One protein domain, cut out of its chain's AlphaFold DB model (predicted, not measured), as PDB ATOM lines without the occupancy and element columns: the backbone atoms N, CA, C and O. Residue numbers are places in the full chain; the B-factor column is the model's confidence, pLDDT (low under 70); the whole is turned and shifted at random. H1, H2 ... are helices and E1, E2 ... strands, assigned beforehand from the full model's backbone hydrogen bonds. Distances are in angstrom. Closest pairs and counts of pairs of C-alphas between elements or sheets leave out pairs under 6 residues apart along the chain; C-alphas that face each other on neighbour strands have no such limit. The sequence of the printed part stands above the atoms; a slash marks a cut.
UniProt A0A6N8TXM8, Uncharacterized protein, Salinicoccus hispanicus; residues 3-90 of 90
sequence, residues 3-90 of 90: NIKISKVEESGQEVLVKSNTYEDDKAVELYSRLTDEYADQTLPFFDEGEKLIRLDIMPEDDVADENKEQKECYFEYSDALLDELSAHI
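Overview. This is residues 3 to 90 of the 90 residues of an uncharacterized protein of Salinicoccus hispanicus (UniProt A0A6N8TXM8). A twisted sheet of four strands is covered on one face by two helices, H1 and H2, which run along the strands; the other face has no named helix over it. Residues 63 to 68, in the link from E3 to E4, stick out. The printed part has 88 residues with two named helices and four named strands, E1 E2 H1 E3 E4 H2 along the chain, class mixed; the sheet's order is E2 E1 E3 E4, antiparallel throughout. It is compact, with a radius of gyration of the C-alphas of 12.8 A and spans of 32 by 26 by 21 A.

Along the chain. E1, residues 3 to 9, begins at C-alpha 3 (-29.428, -33.264, 9.899) and is 18.4 A long. E2, residues 15 to 23, is 22.3 A long and bends by 64 degrees at residue 18. H1 is residues 25 to 38, 19.8 A; E3 residues 53 to 60, 22.8 A; E4 residues 72 to 77, 17.2 A. H2, residues 80 to 89, 14.5 A, ends at C-alpha 89 (-27.047, -44.928, 3.627).

Arrangement. Inner strands E1 and E3 are antiparallel, with N 5 and O 57 2.8 A apart, within hydrogen-bond range. In the hairpin E1 and E2, N 6 and O 19 are within range at 2.8 A; in the hairpin E3 and E4, N 56 and O 74 at 2.8 A. Edge strands E2 and E4 are apart. H1 is on the sheet over E1 and E3, at a height of 9.2 A; its closest C-alphas to E3 are Tyr 32 and Ile 58, 6.9 A. H2 is on the same face, at a height of 9.0 A, over E1 and only just over E3, on which 3 of its C-alphas fall; its closest C-alphas to E1 are Ser 87 and Ile 6, 6.9 A. Together they make two layers, helices on one face of a sheet. H1 and H2 are close but not clearly touching, C-alphas 35 and 86 being closest at 7.4 A, at a shallow tilt of 29 degrees, opposite ways. E2, H1 and E3 form a split strand-helix-strand unit, two strands running the same way with E1 between them, with a right-handed crossover. In H1 and H2 every O i to N i+4 pair is within hydrogen-bond range.

Size, cuts and confidence. The C-alphas of Glu 24 and Gly 50 are farthest apart, 35.3 A. The printed part has no cut; the links H1 to E3 and E3 to E4 are long. Mean pLDDT of the printed part is 86.5, with residues 62 to 70 under 70.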
ATOM      1  N   ASN A   3     -30.631 -32.465   9.797       91.69
ATOM      2  CA  ASN A   3     -29.428 -33.264   9.899       91.69
ATOM      3  C   ASN A   3     -29.786 -34.665  10.381       91.69
ATOM      4  O   ASN A   3     -30.515 -34.807  11.364       91.69
ATOM      5  N   ILE A   4     -29.204 -35.679   9.747       93.12
ATOM      6  CA  ILE A   4     -29.138 -37.023  10.313       93.12
ATOM      7  C   ILE A   4     -27.685 -37.313  10.676       93.12
ATOM      8  O   ILE A   4     -26.779 -37.128   9.854       93.12
ATOM      9  N   LYS A   5     -27.464 -37.734  11.921       93.50
ATOM     10  CA  LYS A   5     -26.146 -38.026  12.484       93.50
ATOM     11  C   LYS A   5     -26.078 -39.483  12.912       93.50
ATOM     12  O   LYS A   5     -26.998 -39.976  13.551       93.50
ATOM     13  N   ILE A   6     -24.971 -40.134  12.582       94.25
ATOM     14  CA  ILE A   6     -24.575 -41.413  13.165       94.25
ATOM     15  C   ILE A   6     -23.381 -41.151  14.060       94.25
ATOM     16  O   ILE A   6     -22.337 -40.673  13.602       94.25
ATOM     17  N   SER A   7     -23.532 -41.526  15.316       94.06
ATOM     18  CA  SER A   7     -22.483 -41.513  16.315       94.06
ATOM     19  C   SER A   7     -22.265 -42.920  16.855       94.06
ATOM     20  O   SER A   7     -23.176 -43.741  16.930       94.06
ATOM     21  N   LYS A   8     -21.035 -43.202  17.261       93.62
ATOM     22  CA  LYS A   8     -20.687 -44.383  18.037       93.62
ATOM     23  C   LYS A   8     -20.596 -43.985  19.503       93.62
ATOM     24  O   LYS A   8     -19.902 -43.025  19.827       93.62
ATOM     25  N   VAL A   9     -21.255 -44.728  20.379       92.06
ATOM     26  CA  VAL A   9     -21.098 -44.591  21.829       92.06
ATOM     27  C   VAL A   9     -20.128 -45.673  22.290       92.06
ATOM     28  O   VAL A   9     -20.358 -46.861  22.067       92.06
ATOM     29  N   GLU A  10     -19.001 -45.264  22.863       91.06
ATOM     30  CA  GLU A  10     -18.017 -46.177  23.451       91.06
ATOM     31  C   GLU A  10     -18.460 -46.647  24.844       91.06
ATOM     32  O   GLU A  10     -19.263 -45.996  25.505       91.06
ATOM     33  N   GLU A  11     -17.829 -47.708  25.350       88.00
ATOM     34  CA  GLU A  11     -18.073 -48.284  26.690       88.00
ATOM     35  C   GLU A  11     -17.913 -47.246  27.819       88.00
ATOM     36  O   GLU A  11     -18.501 -47.352  28.886       88.00
ATOM     37  N   SER A  12     -17.112 -46.203  27.590       86.50
ATOM     38  CA  SER A  12     -16.931 -45.094  28.540       86.50
ATOM     39  C   SER A  12     -18.099 -44.094  28.559       86.50
ATOM     40  O   SER A  12     -18.009 -43.083  29.251       86.50
ATOM     41  N   GLY A  13     -19.142 -44.310  27.750       81.62
ATOM     42  CA  GLY A  13     -20.216 -43.346  27.492       81.62
ATOM     43  C   GLY A  13     -19.793 -42.187  26.586       81.62
ATOM     44  O   GLY A  13     -20.535 -41.220  26.420       81.62
ATOM     45  N   GLN A  14     -18.590 -42.250  26.007       88.06
ATOM     46  CA  GLN A  14     -18.103 -41.223  25.095       88.06
ATOM     47  C   GLN A  14     -18.758 -41.394  23.725       88.06
ATOM     48  O   GLN A  14     -18.580 -42.419  23.071       88.06
ATOM     49  N   GLU A  15     -19.455 -40.355  23.274       90.75
ATOM     50  CA  GLU A  15     -19.998 -40.280  21.923       90.75
ATOM     51  C   GLU A  15     -18.938 -39.774  20.930       90.75
ATOM     52  O   GLU A  15     -18.271 -38.760  21.157       90.75
ATOM     53  N   VAL A  16     -18.788 -40.482  19.812       92.94
ATOM     54  CA  VAL A  16     -17.897 -40.146  18.701       92.94
ATOM     55  C   VAL A  16     -18.724 -40.062  17.424       92.94
ATOM     56  O   VAL A  16     -19.249 -41.069  16.953       92.94
ATOM     57  N   LEU A  17     -18.816 -38.868  16.839       92.94
ATOM     58  CA  LEU A  17     -19.504 -38.673  15.565       92.94
ATOM     59  C   LEU A  17     -18.793 -39.452  14.449       92.94
ATOM     60  O   LEU A  17     -17.600 -39.252  14.212       92.94
ATOM     61  N   VAL A  18     -19.541 -40.299  13.745       93.69
ATOM     62  CA  VAL A  18     -19.049 -41.095  12.612       93.69
ATOM     63  C   VAL A  18     -19.392 -40.407  11.298       93.69
ATOM     64  O   VAL A  18     -18.514 -40.192  10.462       93.69
ATOM     65  N   LYS A  19     -20.659 -40.014  11.122       92.88
ATOM     66  CA  LYS A  19     -21.128 -39.334   9.911       92.88
ATOM     67  C   LYS A  19     -22.279 -38.388  10.222       92.88
ATOM     68  O   LYS A  19     -23.083 -38.643  11.107       92.88
ATOM     69  N   SER A  20     -22.363 -37.291   9.478       92.88
ATOM     70  CA  SER A  20     -23.467 -36.336   9.545       92.88
ATOM     71  C   SER A  20     -23.745 -35.828   8.144       92.88
ATOM     72  O   SER A  20     -22.815 -35.371   7.480       92.88
ATOM     73  N   ASN A  21     -25.002 -35.866   7.716       93.75
ATOM     74  CA  ASN A  21     -25.436 -35.269   6.457       93.75
ATOM     75  C   ASN A  21     -26.762 -34.533   6.625       93.75
ATOM     76  O   ASN A  21     -27.566 -34.842   7.506       93.75
ATOM     77  N   THR A  22     -26.960 -33.537   5.769       92.06
ATOM     78  CA  THR A  22     -28.113 -32.640   5.803       92.06
ATOM     79  C   THR A  22     -29.033 -32.930   4.629       92.06
ATOM     80  O   THR A  22     -28.593 -33.049   3.485       92.06
ATOM     81  N   TYR A  23     -30.322 -33.028   4.924       91.88
ATOM     82  CA  TYR A  23     -31.370 -33.438   4.004       91.88
ATOM     83  C   TYR A  23     -32.547 -32.453   4.042       91.88
ATOM     84  O   TYR A  23     -32.744 -31.701   5.001       91.88
ATOM     85  N   GLU A  24     -33.363 -32.464   2.987       92.19
ATOM     86  CA  GLU A  24     -34.695 -31.846   3.030       92.19
ATOM     87  C   GLU A  24     -35.550 -32.543   4.099       92.19
ATOM     88  O   GLU A  24     -35.419 -33.752   4.279       92.19
ATOM     89  N   ASP A  25     -36.413 -31.804   4.800       88.75
ATOM     90  CA  ASP A  25     -37.119 -32.279   6.002       88.75
ATOM     91  C   ASP A  25     -37.893 -33.588   5.758       88.75
ATOM     92  O   ASP A  25     -37.671 -34.566   6.468       88.75
ATOM     93  N   ASP A  26     -38.712 -33.660   4.699       88.94
ATOM     94  CA  ASP A  26     -39.473 -34.872   4.355       88.94
ATOM     95  C   ASP A  26     -38.561 -36.079   4.074       88.94
ATOM     96  O   ASP A  26     -38.827 -37.193   4.523       88.94
ATOM     97  N   LYS A  27     -37.448 -35.854   3.361       91.56
ATOM     98  CA  LYS A  27     -36.476 -36.911   3.038       91.56
ATOM     99  C   LYS A  27     -35.721 -37.375   4.271       91.56
ATOM    100  O   LYS A  27     -35.411 -38.556   4.377       91.56
ATOM    101  N   ALA A  28     -35.409 -36.457   5.181       91.31
ATOM    102  CA  ALA A  28     -34.718 -36.784   6.411       91.31
ATOM    103  C   ALA A  28     -35.587 -37.690   7.289       91.31
ATOM    104  O   ALA A  28     -35.130 -38.737   7.744       91.31
ATOM    105  N   VAL A  29     -36.858 -37.316   7.473       90.69
ATOM    106  CA  VAL A  29     -37.817 -38.104   8.256       90.69
ATOM    107  C   VAL A  29     -38.045 -39.470   7.612       90.69
ATOM    108  O   VAL A  29     -37.992 -40.476   8.315       90.69
ATOM    109  N   GLU A  30     -38.232 -39.531   6.290       93.31
ATOM    110  CA  GLU A  30     -38.400 -40.799   5.570       93.31
ATOM    111  C   GLU A  30     -37.168 -41.705   5.706       93.31
ATOM    112  O   GLU A  30     -37.312 -42.886   6.026       93.31
ATOM    113  N   LEU A  31     -35.959 -41.160   5.518       93.06
ATOM    114  CA  LEU A  31     -34.714 -41.917   5.644       93.06
ATOM    115  C   LEU A  31     -34.517 -42.426   7.073       93.06
ATOM    116  O   LEU A  31     -34.256 -43.611   7.260       93.06
ATOM    117  N   TYR A  32     -34.689 -41.561   8.073       92.31
ATOM    118  CA  TYR A  32     -34.582 -41.942   9.478       92.31
ATOM    119  C   TYR A  32     -35.579 -43.049   9.824       92.31
ATOM    120  O   TYR A  32     -35.173 -44.098  10.316       92.31
ATOM    121  N   SER A  33     -36.864 -42.859   9.503       92.00
ATOM    122  CA  SER A  33     -37.901 -43.858   9.771       92.00
ATOM    123  C   SER A  33     -37.609 -45.182   9.079       92.00
ATOM    124  O   SER A  33     -37.741 -46.230   9.709       92.00
ATOM    125  N   ARG A  34     -37.156 -45.147   7.821       94.12
ATOM    126  CA  ARG A  34     -36.766 -46.352   7.093       94.12
ATOM    127  C   ARG A  34     -35.615 -47.080   7.780       94.12
ATOM    128  O   ARG A  34     -35.724 -48.283   7.966       94.12
ATOM    129  N   LEU A  35     -34.541 -46.386   8.157       92.81
ATOM    130  CA  LEU A  35     -33.398 -47.016   8.826       92.81
ATOM    131  C   LEU A  35     -33.808 -47.597  10.187       92.81
ATOM    132  O   LEU A  35     -33.452 -48.726  10.506       92.81
ATOM    133  N   THR A  36     -34.616 -46.883  10.970       91.19
ATOM    134  CA  THR A  36     -35.092 -47.404  12.262       91.19
ATOM    135  C   THR A  36     -36.028 -48.606  12.128       91.19
ATOM    136  O   THR A  36     -36.028 -49.458  13.008       91.19
ATOM    137  N   ASP A  37     -36.812 -48.689  11.048       92.88
ATOM    138  CA  ASP A  37     -37.727 -49.809  10.787       92.88
ATOM    139  C   ASP A  37     -36.980 -51.026  10.216       92.88
ATOM    140  O   ASP A  37     -37.143 -52.142  10.700       92.88
ATOM    141  N   GLU A  38     -36.083 -50.800   9.250       93.00
ATOM    142  CA  GLU A  38     -35.266 -51.842   8.609       93.00
ATOM    143  C   GLU A  38     -34.350 -52.549   9.619       93.00
ATOM    144  O   GLU A  38     -34.158 -53.763   9.543       93.00
ATOM    145  N   TYR A  39     -33.839 -51.804  10.605       91.19
ATOM    146  CA  TYR A  39     -32.969 -52.316  11.664       91.19
ATOM    147  C   TYR A  39     -33.671 -52.406  13.027       91.19
ATOM    148  O   TYR A  39     -32.992 -52.473  14.052       91.19
ATOM    149  N   ALA A  40     -35.009 -52.450  13.059       89.25
ATOM    150  CA  ALA A  40     -35.799 -52.500  14.293       89.25
ATOM    151  C   ALA A  40     -35.393 -53.658  15.221       89.25
ATOM    152  O   ALA A  40     -35.312 -53.471  16.433       89.25
ATOM    153  N   ASP A  41     -35.059 -54.828  14.665       88.75
ATOM    154  CA  ASP A  41     -34.588 -55.991  15.436       88.75
ATOM    155  C   ASP A  41     -33.260 -55.745  16.178       88.75
ATOM    156  O   ASP A  41     -32.962 -56.438  17.147       88.75
ATOM    157  N   GLN A  42     -32.464 -54.769  15.731       88.62
ATOM    158  CA  GLN A  42     -31.191 -54.371  16.346       88.62
ATOM    159  C   GLN A  42     -31.332 -53.125  17.227       88.62
ATOM    160  O   GLN A  42     -30.343 -52.678  17.811       88.62
ATOM    161  N   THR A  43     -32.535 -52.547  17.324       88.81
ATOM    162  CA  THR A  43     -32.776 -51.381  18.180       88.81
ATOM    163  C   THR A  43     -32.785 -51.777  19.650       88.81
ATOM    164  O   THR A  43     -33.380 -52.779  20.050       88.81
ATOM    165  N   LEU A  44     -32.133 -50.961  20.472       86.56
ATOM    166  CA  LEU A  44     -32.014 -51.170  21.906       86.56
ATOM    167  C   LEU A  44     -32.869 -50.138  22.650       86.56
ATOM    168  O   LEU A  44     -32.471 -48.977  22.761       86.56
ATOM    169  N   PRO A  45     -34.043 -50.528  23.185       80.19
ATOM    170  CA  PRO A  45     -34.849 -49.633  24.013       80.19
ATOM    171  C   PRO A  45     -34.207 -49.366  25.385       80.19
ATOM    172  O   PRO A  45     -34.516 -48.359  26.017       80.19
ATOM    173  N   PHE A  46     -33.331 -50.267  25.842       79.69
ATOM    174  CA  PHE A  46     -32.534 -50.156  27.063       79.69
ATOM    175  C   PHE A  46     -31.164 -50.792  26.809       79.69
ATOM    176  O   PHE A  46     -31.080 -51.774  26.073       79.69
ATOM    177  N   PHE A  47     -30.119 -50.252  27.428       82.25
ATOM    178  CA  PHE A  47     -28.746 -50.752  27.351       82.25
ATOM    179  C   PHE A  47     -28.052 -50.560  28.701       82.25
ATOM    180  O   PHE A  47     -28.439 -49.676  29.477       82.25
ATOM    181  N   ASP A  48     -27.053 -51.386  28.989       81.25
ATOM    182  CA  ASP A  48     -26.275 -51.302  30.219       81.25
ATOM    183  C   ASP A  48     -25.136 -50.272  30.102       81.25
ATOM    184  O   ASP A  48     -24.606 -49.967  29.028       81.25
ATOM    185  N   GLU A  49     -24.743 -49.712  31.248       75.75
ATOM    186  CA  GLU A  49     -23.564 -48.850  31.326       75.75
ATOM    187  C   GLU A  49     -22.308 -49.686  31.042       75.75
ATOM    188  O   GLU A  49     -22.077 -50.713  31.684       75.75
ATOM    189  N   GLY A  50     -21.487 -49.249  30.085       81.19
ATOM    190  CA  GLY A  50     -20.313 -50.005  29.648       81.19
ATOM    191  C   GLY A  50     -20.465 -50.695  28.295       81.19
ATOM    192  O   GLY A  50     -19.495 -51.277  27.824       81.19
ATOM    193  N   GLU A  51     -21.628 -50.632  27.647       85.50
ATOM    194  CA  GLU A  51     -21.820 -51.223  26.319       85.50
ATOM    195  C   GLU A  51     -21.464 -50.251  25.189       85.50
ATOM    196  O   GLU A  51     -21.615 -49.032  25.304       85.50
ATOM    197  N   LYS A  52     -20.979 -50.797  24.068       91.12
ATOM    198  CA  LYS A  52     -20.827 -50.032  22.826       91.12
ATOM    199  C   LYS A  52     -22.155 -50.000  22.096       91.12
ATOM    200  O   LYS A  52     -22.806 -51.033  21.970       91.12
ATOM    201  N   LEU A  53     -22.507 -48.842  21.548       94.12
ATOM    202  CA  LEU A  53     -23.773 -48.643  20.843       94.12
ATOM    203  C   LEU A  53     -23.560 -47.818  19.580       94.12
ATOM    204  O   LEU A  53     -22.585 -47.068  19.454       94.12
ATOM    205  N   ILE A  54     -24.505 -47.926  18.657       94.38
ATOM    206  CA  ILE A  54     -24.633 -46.999  17.534       94.38
ATOM    207  C   ILE A  54     -25.830 -46.102  17.829       94.38
ATOM    208  O   ILE A  54     -26.904 -46.587  18.170       94.38
ATOM    209  N   ARG A  55     -25.640 -44.794  17.710       93.62
ATOM    210  CA  ARG A  55     -26.665 -43.779  17.930       93.62
ATOM    211  C   ARG A  55     -26.985 -43.105  16.602       93.62
ATOM    212  O   ARG A  55     -26.080 -42.627  15.920       93.62
ATOM    213  N   LEU A  56     -28.263 -43.081  16.247       93.88
ATOM    214  CA  LEU A  56     -28.796 -42.379  15.087       93.88
ATOM    215  C   LEU A  56     -29.692 -41.242  15.571       93.88
ATOM    216  O   LEU A  56     -30.698 -41.489  16.235       93.88
ATOM    217  N   ASP A  57     -29.360 -40.013  15.201       92.38
ATOM    218  CA  ASP A  57     -30.143 -38.828  15.539       92.38
ATOM    219  C   ASP A  57     -30.673 -38.161  14.280       92.38
ATOM    220  O   ASP A  57     -29.940 -37.992  13.304       92.38
ATOM    221  N   ILE A  58     -31.919 -37.699  14.330       92.00
ATOM    222  CA  ILE A  58     -32.471 -36.722  13.390       92.00
ATOM    223  C   ILE A  58     -32.764 -35.433  14.151       92.00
ATOM    224  O   ILE A  58     -33.386 -35.456  15.211       92.00
ATOM    225  N   MET A  59     -32.278 -34.307  13.636       89.56
ATOM    226  CA  MET A  59     -32.415 -32.994  14.269       89.56
ATOM    227  C   MET A  59     -32.507 -31.887  13.215       89.56
ATOM    228  O   MET A  59     -31.991 -32.056  12.112       89.56
ATOM    229  N   PRO A  60     -33.138 -30.739  13.504       86.25
ATOM    230  CA  PRO A  60     -33.132 -29.600  12.586       86.25
ATOM    231  C   PRO A  60     -31.704 -29.109  12.273       86.25
ATOM    232  O   PRO A  60     -30.791 -29.265  13.080       86.25
ATOM    233  N   GLU A  61     -31.509 -28.521  11.085       80.56
ATOM    234  CA  GLU A  61     -30.211 -27.954  10.668       80.56
ATOM    235  C   GLU A  61     -29.732 -26.831  11.599       80.56
ATOM    236  O   GLU A  61     -28.547 -26.722  11.910       80.56
ATOM    237  N   ASP A  62     -30.683 -26.029  12.066       69.81
ATOM    238  CA  ASP A  62     -30.464 -24.902  12.953       69.81
ATOM    239  C   ASP A  62     -30.614 -25.335  14.421       69.81
ATOM    240  O   ASP A  62     -31.710 -25.670  14.875       69.81
ATOM    241  N   ASP A  63     -29.515 -25.237  15.174       55.81
ATOM    242  CA  ASP A  63     -29.393 -25.465  16.628       55.81
ATOM    243  C   ASP A  63     -30.150 -24.407  17.473       55.81
ATOM    244  O   ASP A  63     -29.971 -24.304  18.688       55.81
ATOM    245  N   VAL A  64     -30.991 -23.561  16.856       51.75
ATOM    246  CA  VAL A  64     -31.861 -22.634  17.595       51.75
ATOM    247  C   VAL A  64     -32.994 -23.436  18.216       51.75
ATOM    248  O   VAL A  64     -34.030 -23.634  17.590       51.75
ATOM    249  N   ALA A  65     -32.712 -23.919  19.428       46.84
ATOM    250  CA  ALA A  65     -33.554 -24.071  20.617       46.84
ATOM    251  C   ALA A  65     -35.059 -23.783  20.450       46.84
ATOM    252  O   ALA A  65     -35.639 -22.976  21.175       46.84
ATOM    253  N   ASP A  66     -35.703 -24.446  19.502       47.50
ATOM    254  CA  ASP A  66     -37.145 -24.558  19.440       47.50
ATOM    255  C   ASP A  66     -37.441 -25.956  19.972       47.50
ATOM    256  O   ASP A  66     -37.312 -26.947  19.255       47.50
ATOM    257  N   GLU A  67     -37.780 -26.034  21.262       50.53
ATOM    258  CA  GLU A  67     -38.074 -27.266  22.023       50.53
ATOM    259  C   GLU A  67     -39.230 -28.108  21.419       50.53
ATOM    260  O   GLU A  67     -39.663 -29.094  22.007       50.53
ATOM    261  N   ASN A  68     -39.746 -27.726  20.243       51.00
ATOM    262  CA  ASN A  68     -40.835 -28.364  19.506       51.00
ATOM    263  C   ASN A  68     -40.432 -28.971  18.149       51.00
ATOM    264  O   ASN A  68     -41.300 -29.522  17.469       51.00
ATOM    265  N   LYS A  69     -39.171 -28.874  17.705       56.19
ATOM    266  CA  LYS A  69     -38.747 -29.518  16.446       56.19
ATOM    267  C   LYS A  69     -38.352 -30.972  16.692       56.19
ATOM    268  O   LYS A  69     -37.766 -31.280  17.720       56.19
ATOM    269  N   GLU A  70     -38.714 -31.845  15.750       65.00
ATOM    270  CA  GLU A  70     -38.634 -33.313  15.811       65.00
ATOM    271  C   GLU A  70     -37.208 -33.858  16.000       65.00
ATOM    272  O   GLU A  70     -36.639 -34.470  15.100       65.00
ATOM    273  N   GLN A  71     -36.630 -33.660  17.182       75.06
ATOM    274  CA  GLN A  71     -35.431 -34.366  17.589       75.06
ATOM    275  C   GLN A  71     -35.830 -35.782  18.004       75.06
ATOM    276  O   GLN A  71     -36.600 -35.968  18.949       75.06
ATOM    277  N   LYS A  72     -35.339 -36.779  17.268       87.31
ATOM    278  CA  LYS A  72     -35.518 -38.195  17.605       87.31
ATOM    279  C   LYS A  72     -34.152 -38.859  17.640       87.31
ATOM    280  O   LYS A  72     -33.304 -38.580  16.795       87.31
ATOM    281  N   GLU A  73     -33.978 -39.729  18.621       89.69
ATOM    282  CA  GLU A  73     -32.781 -40.536  18.811       89.69
ATOM    283  C   GLU A  73     -33.162 -42.018  18.818       89.69
ATOM    284  O   GLU A  73     -34.194 -42.408  19.373       89.69
ATOM    285  N   CYS A  74     -32.343 -42.838  18.169       92.19
ATOM    286  CA  CYS A  74     -32.475 -44.285  18.153       92.19
ATOM    287  C   CYS A  74     -31.117 -44.918  18.439       92.19
ATOM    288  O   CYS A  74     -30.096 -44.499  17.890       92.19
ATOM    289  N   TYR A  75     -31.121 -45.929  19.301       93.12
ATOM    290  CA  TYR A  75     -29.929 -46.672  19.683       93.12
ATOM    291  C   TYR A  75     -30.001 -48.071  19.093       93.12
ATOM    292  O   TYR A  75     -31.051 -48.712  19.136       93.12
ATOM    293  N   PHE A  76     -28.874 -48.545  18.579       93.25
ATOM    294  CA  PHE A  76     -28.712 -49.887  18.046       93.25
ATOM    295  C   PHE A  76     -27.568 -50.604  18.749       93.25
ATOM    296  O   PHE A  76     -26.613 -49.974  19.221       93.25
ATOM    297  N   GLU A  77     -27.650 -51.932  18.764       92.31
ATOM    298  CA  GLU A  77     -26.532 -52.781  19.157       92.31
ATOM    299  C   GLU A  77     -25.307 -52.469  18.291       92.31
ATOM    300  O   GLU A  77     -25.398 -52.307  17.069       92.31
ATOM    301  N   TYR A  78     -24.138 -52.356  18.925       91.50
ATOM    302  CA  TYR A  78     -22.923 -52.095  18.173       91.50
ATOM    303  C   TYR A  78     -22.488 -53.316  17.368       91.50
ATOM    304  O   TYR A  78     -22.086 -54.345  17.907       91.50
ATOM    305  N   SER A  79     -22.452 -53.132  16.056       92.50
ATOM    306  CA  SER A  79     -21.814 -54.032  15.108       92.50
ATOM    307  C   SER A  79     -21.082 -53.192  14.074       92.50
ATOM    308  O   SER A  79     -21.665 -52.271  13.506       92.50
ATOM    309  N   ASP A  80     -19.816 -53.511  13.794       91.06
ATOM    310  CA  ASP A  80     -19.058 -52.817  12.745       91.06
ATOM    311  C   ASP A  80     -19.765 -52.911  11.383       91.06
ATOM    312  O   ASP A  80     -19.732 -51.960  10.609       91.06
ATOM    313  N   ALA A  81     -20.464 -54.022  11.116       92.25
ATOM    314  CA  ALA A  81     -21.250 -54.180   9.897       92.25
ATOM    315  C   ALA A  81     -22.445 -53.217   9.862       92.25
ATOM    316  O   ALA A  81     -22.654 -52.545   8.860       92.25
ATOM    317  N   LEU A  82     -23.197 -53.105  10.964       92.75
ATOM    318  CA  LEU A  82     -24.338 -52.190  11.029       92.75
ATOM    319  C   LEU A  82     -23.884 -50.728  10.937       92.75
ATOM    320  O   LEU A  82     -24.520 -49.924  10.263       92.75
ATOM    321  N   LEU A  83     -22.772 -50.384  11.593       93.12
ATOM    322  CA  LEU A  83     -22.236 -49.029  11.557       93.12
ATOM    323  C   LEU A  83     -21.841 -48.614  10.135       93.12
ATOM    324  O   LEU A  83     -22.128 -47.482   9.740       93.12
ATOM    325  N   ASP A  84     -21.198 -49.510   9.382       92.75
ATOM    326  CA  ASP A  84     -20.811 -49.259   7.991       92.75
ATOM    327  C   ASP A  84     -22.045 -49.125   7.084       92.75
ATOM    328  O   ASP A  84     -22.148 -48.146   6.348       92.75
ATOM    329  N   GLU A  85     -23.030 -50.021   7.220       92.69
ATOM    330  CA  GLU A  85     -24.278 -49.984   6.441       92.69
ATOM    331  C   GLU A  85     -25.071 -48.693   6.695       92.69
ATOM    332  O   GLU A  85     -25.406 -47.966   5.754       92.69
ATOM    333  N   LEU A  86     -25.312 -48.336   7.965       92.12
ATOM    334  CA  LEU A  86     -25.974 -47.077   8.324       92.12
ATOM    335  C   LEU A  86     -25.190 -45.880   7.765       92.12
ATOM    336  O   LEU A  86     -25.770 -44.970   7.174       92.12
ATOM    337  N   SER A  87     -23.860 -45.898   7.888       90.44
ATOM    338  CA  SER A  87     -22.998 -44.826   7.382       90.44
ATOM    339  C   SER A  87     -22.944 -44.762   5.855       90.44
ATOM    340  O   SER A  87     -22.618 -43.705   5.314       90.44
ATOM    341  N   ALA A  88     -23.230 -45.846   5.139       92.12
ATOM    342  CA  ALA A  88     -23.311 -45.867   3.681       92.12
ATOM    343  C   ALA A  88     -24.641 -45.291   3.169       92.12
ATOM    344  O   ALA A  88     -24.680 -44.707   2.083       92.12
ATOM    345  N   HIS A  89     -25.713 -45.435   3.953       88.69
ATOM    346  CA  HIS A  89     -27.047 -44.928   3.627       88.69
ATOM    347  C   HIS A  89     -27.263 -43.449   3.953       88.69
ATOM    348  O   HIS A  89     -28.190 -42.842   3.414       88.69
ATOM    349  N   ILE A  90     -26.413 -42.887   4.810       85.56
ATOM    350  CA  ILE A  90     -26.403 -41.466   5.175       85.56
ATOM    351  C   ILE A  90     -25.357 -40.722   4.385       85.56
ATOM    352  O   ILE A  90     -25.586 -39.531   4.110       85.56
TER     353      ILE A  90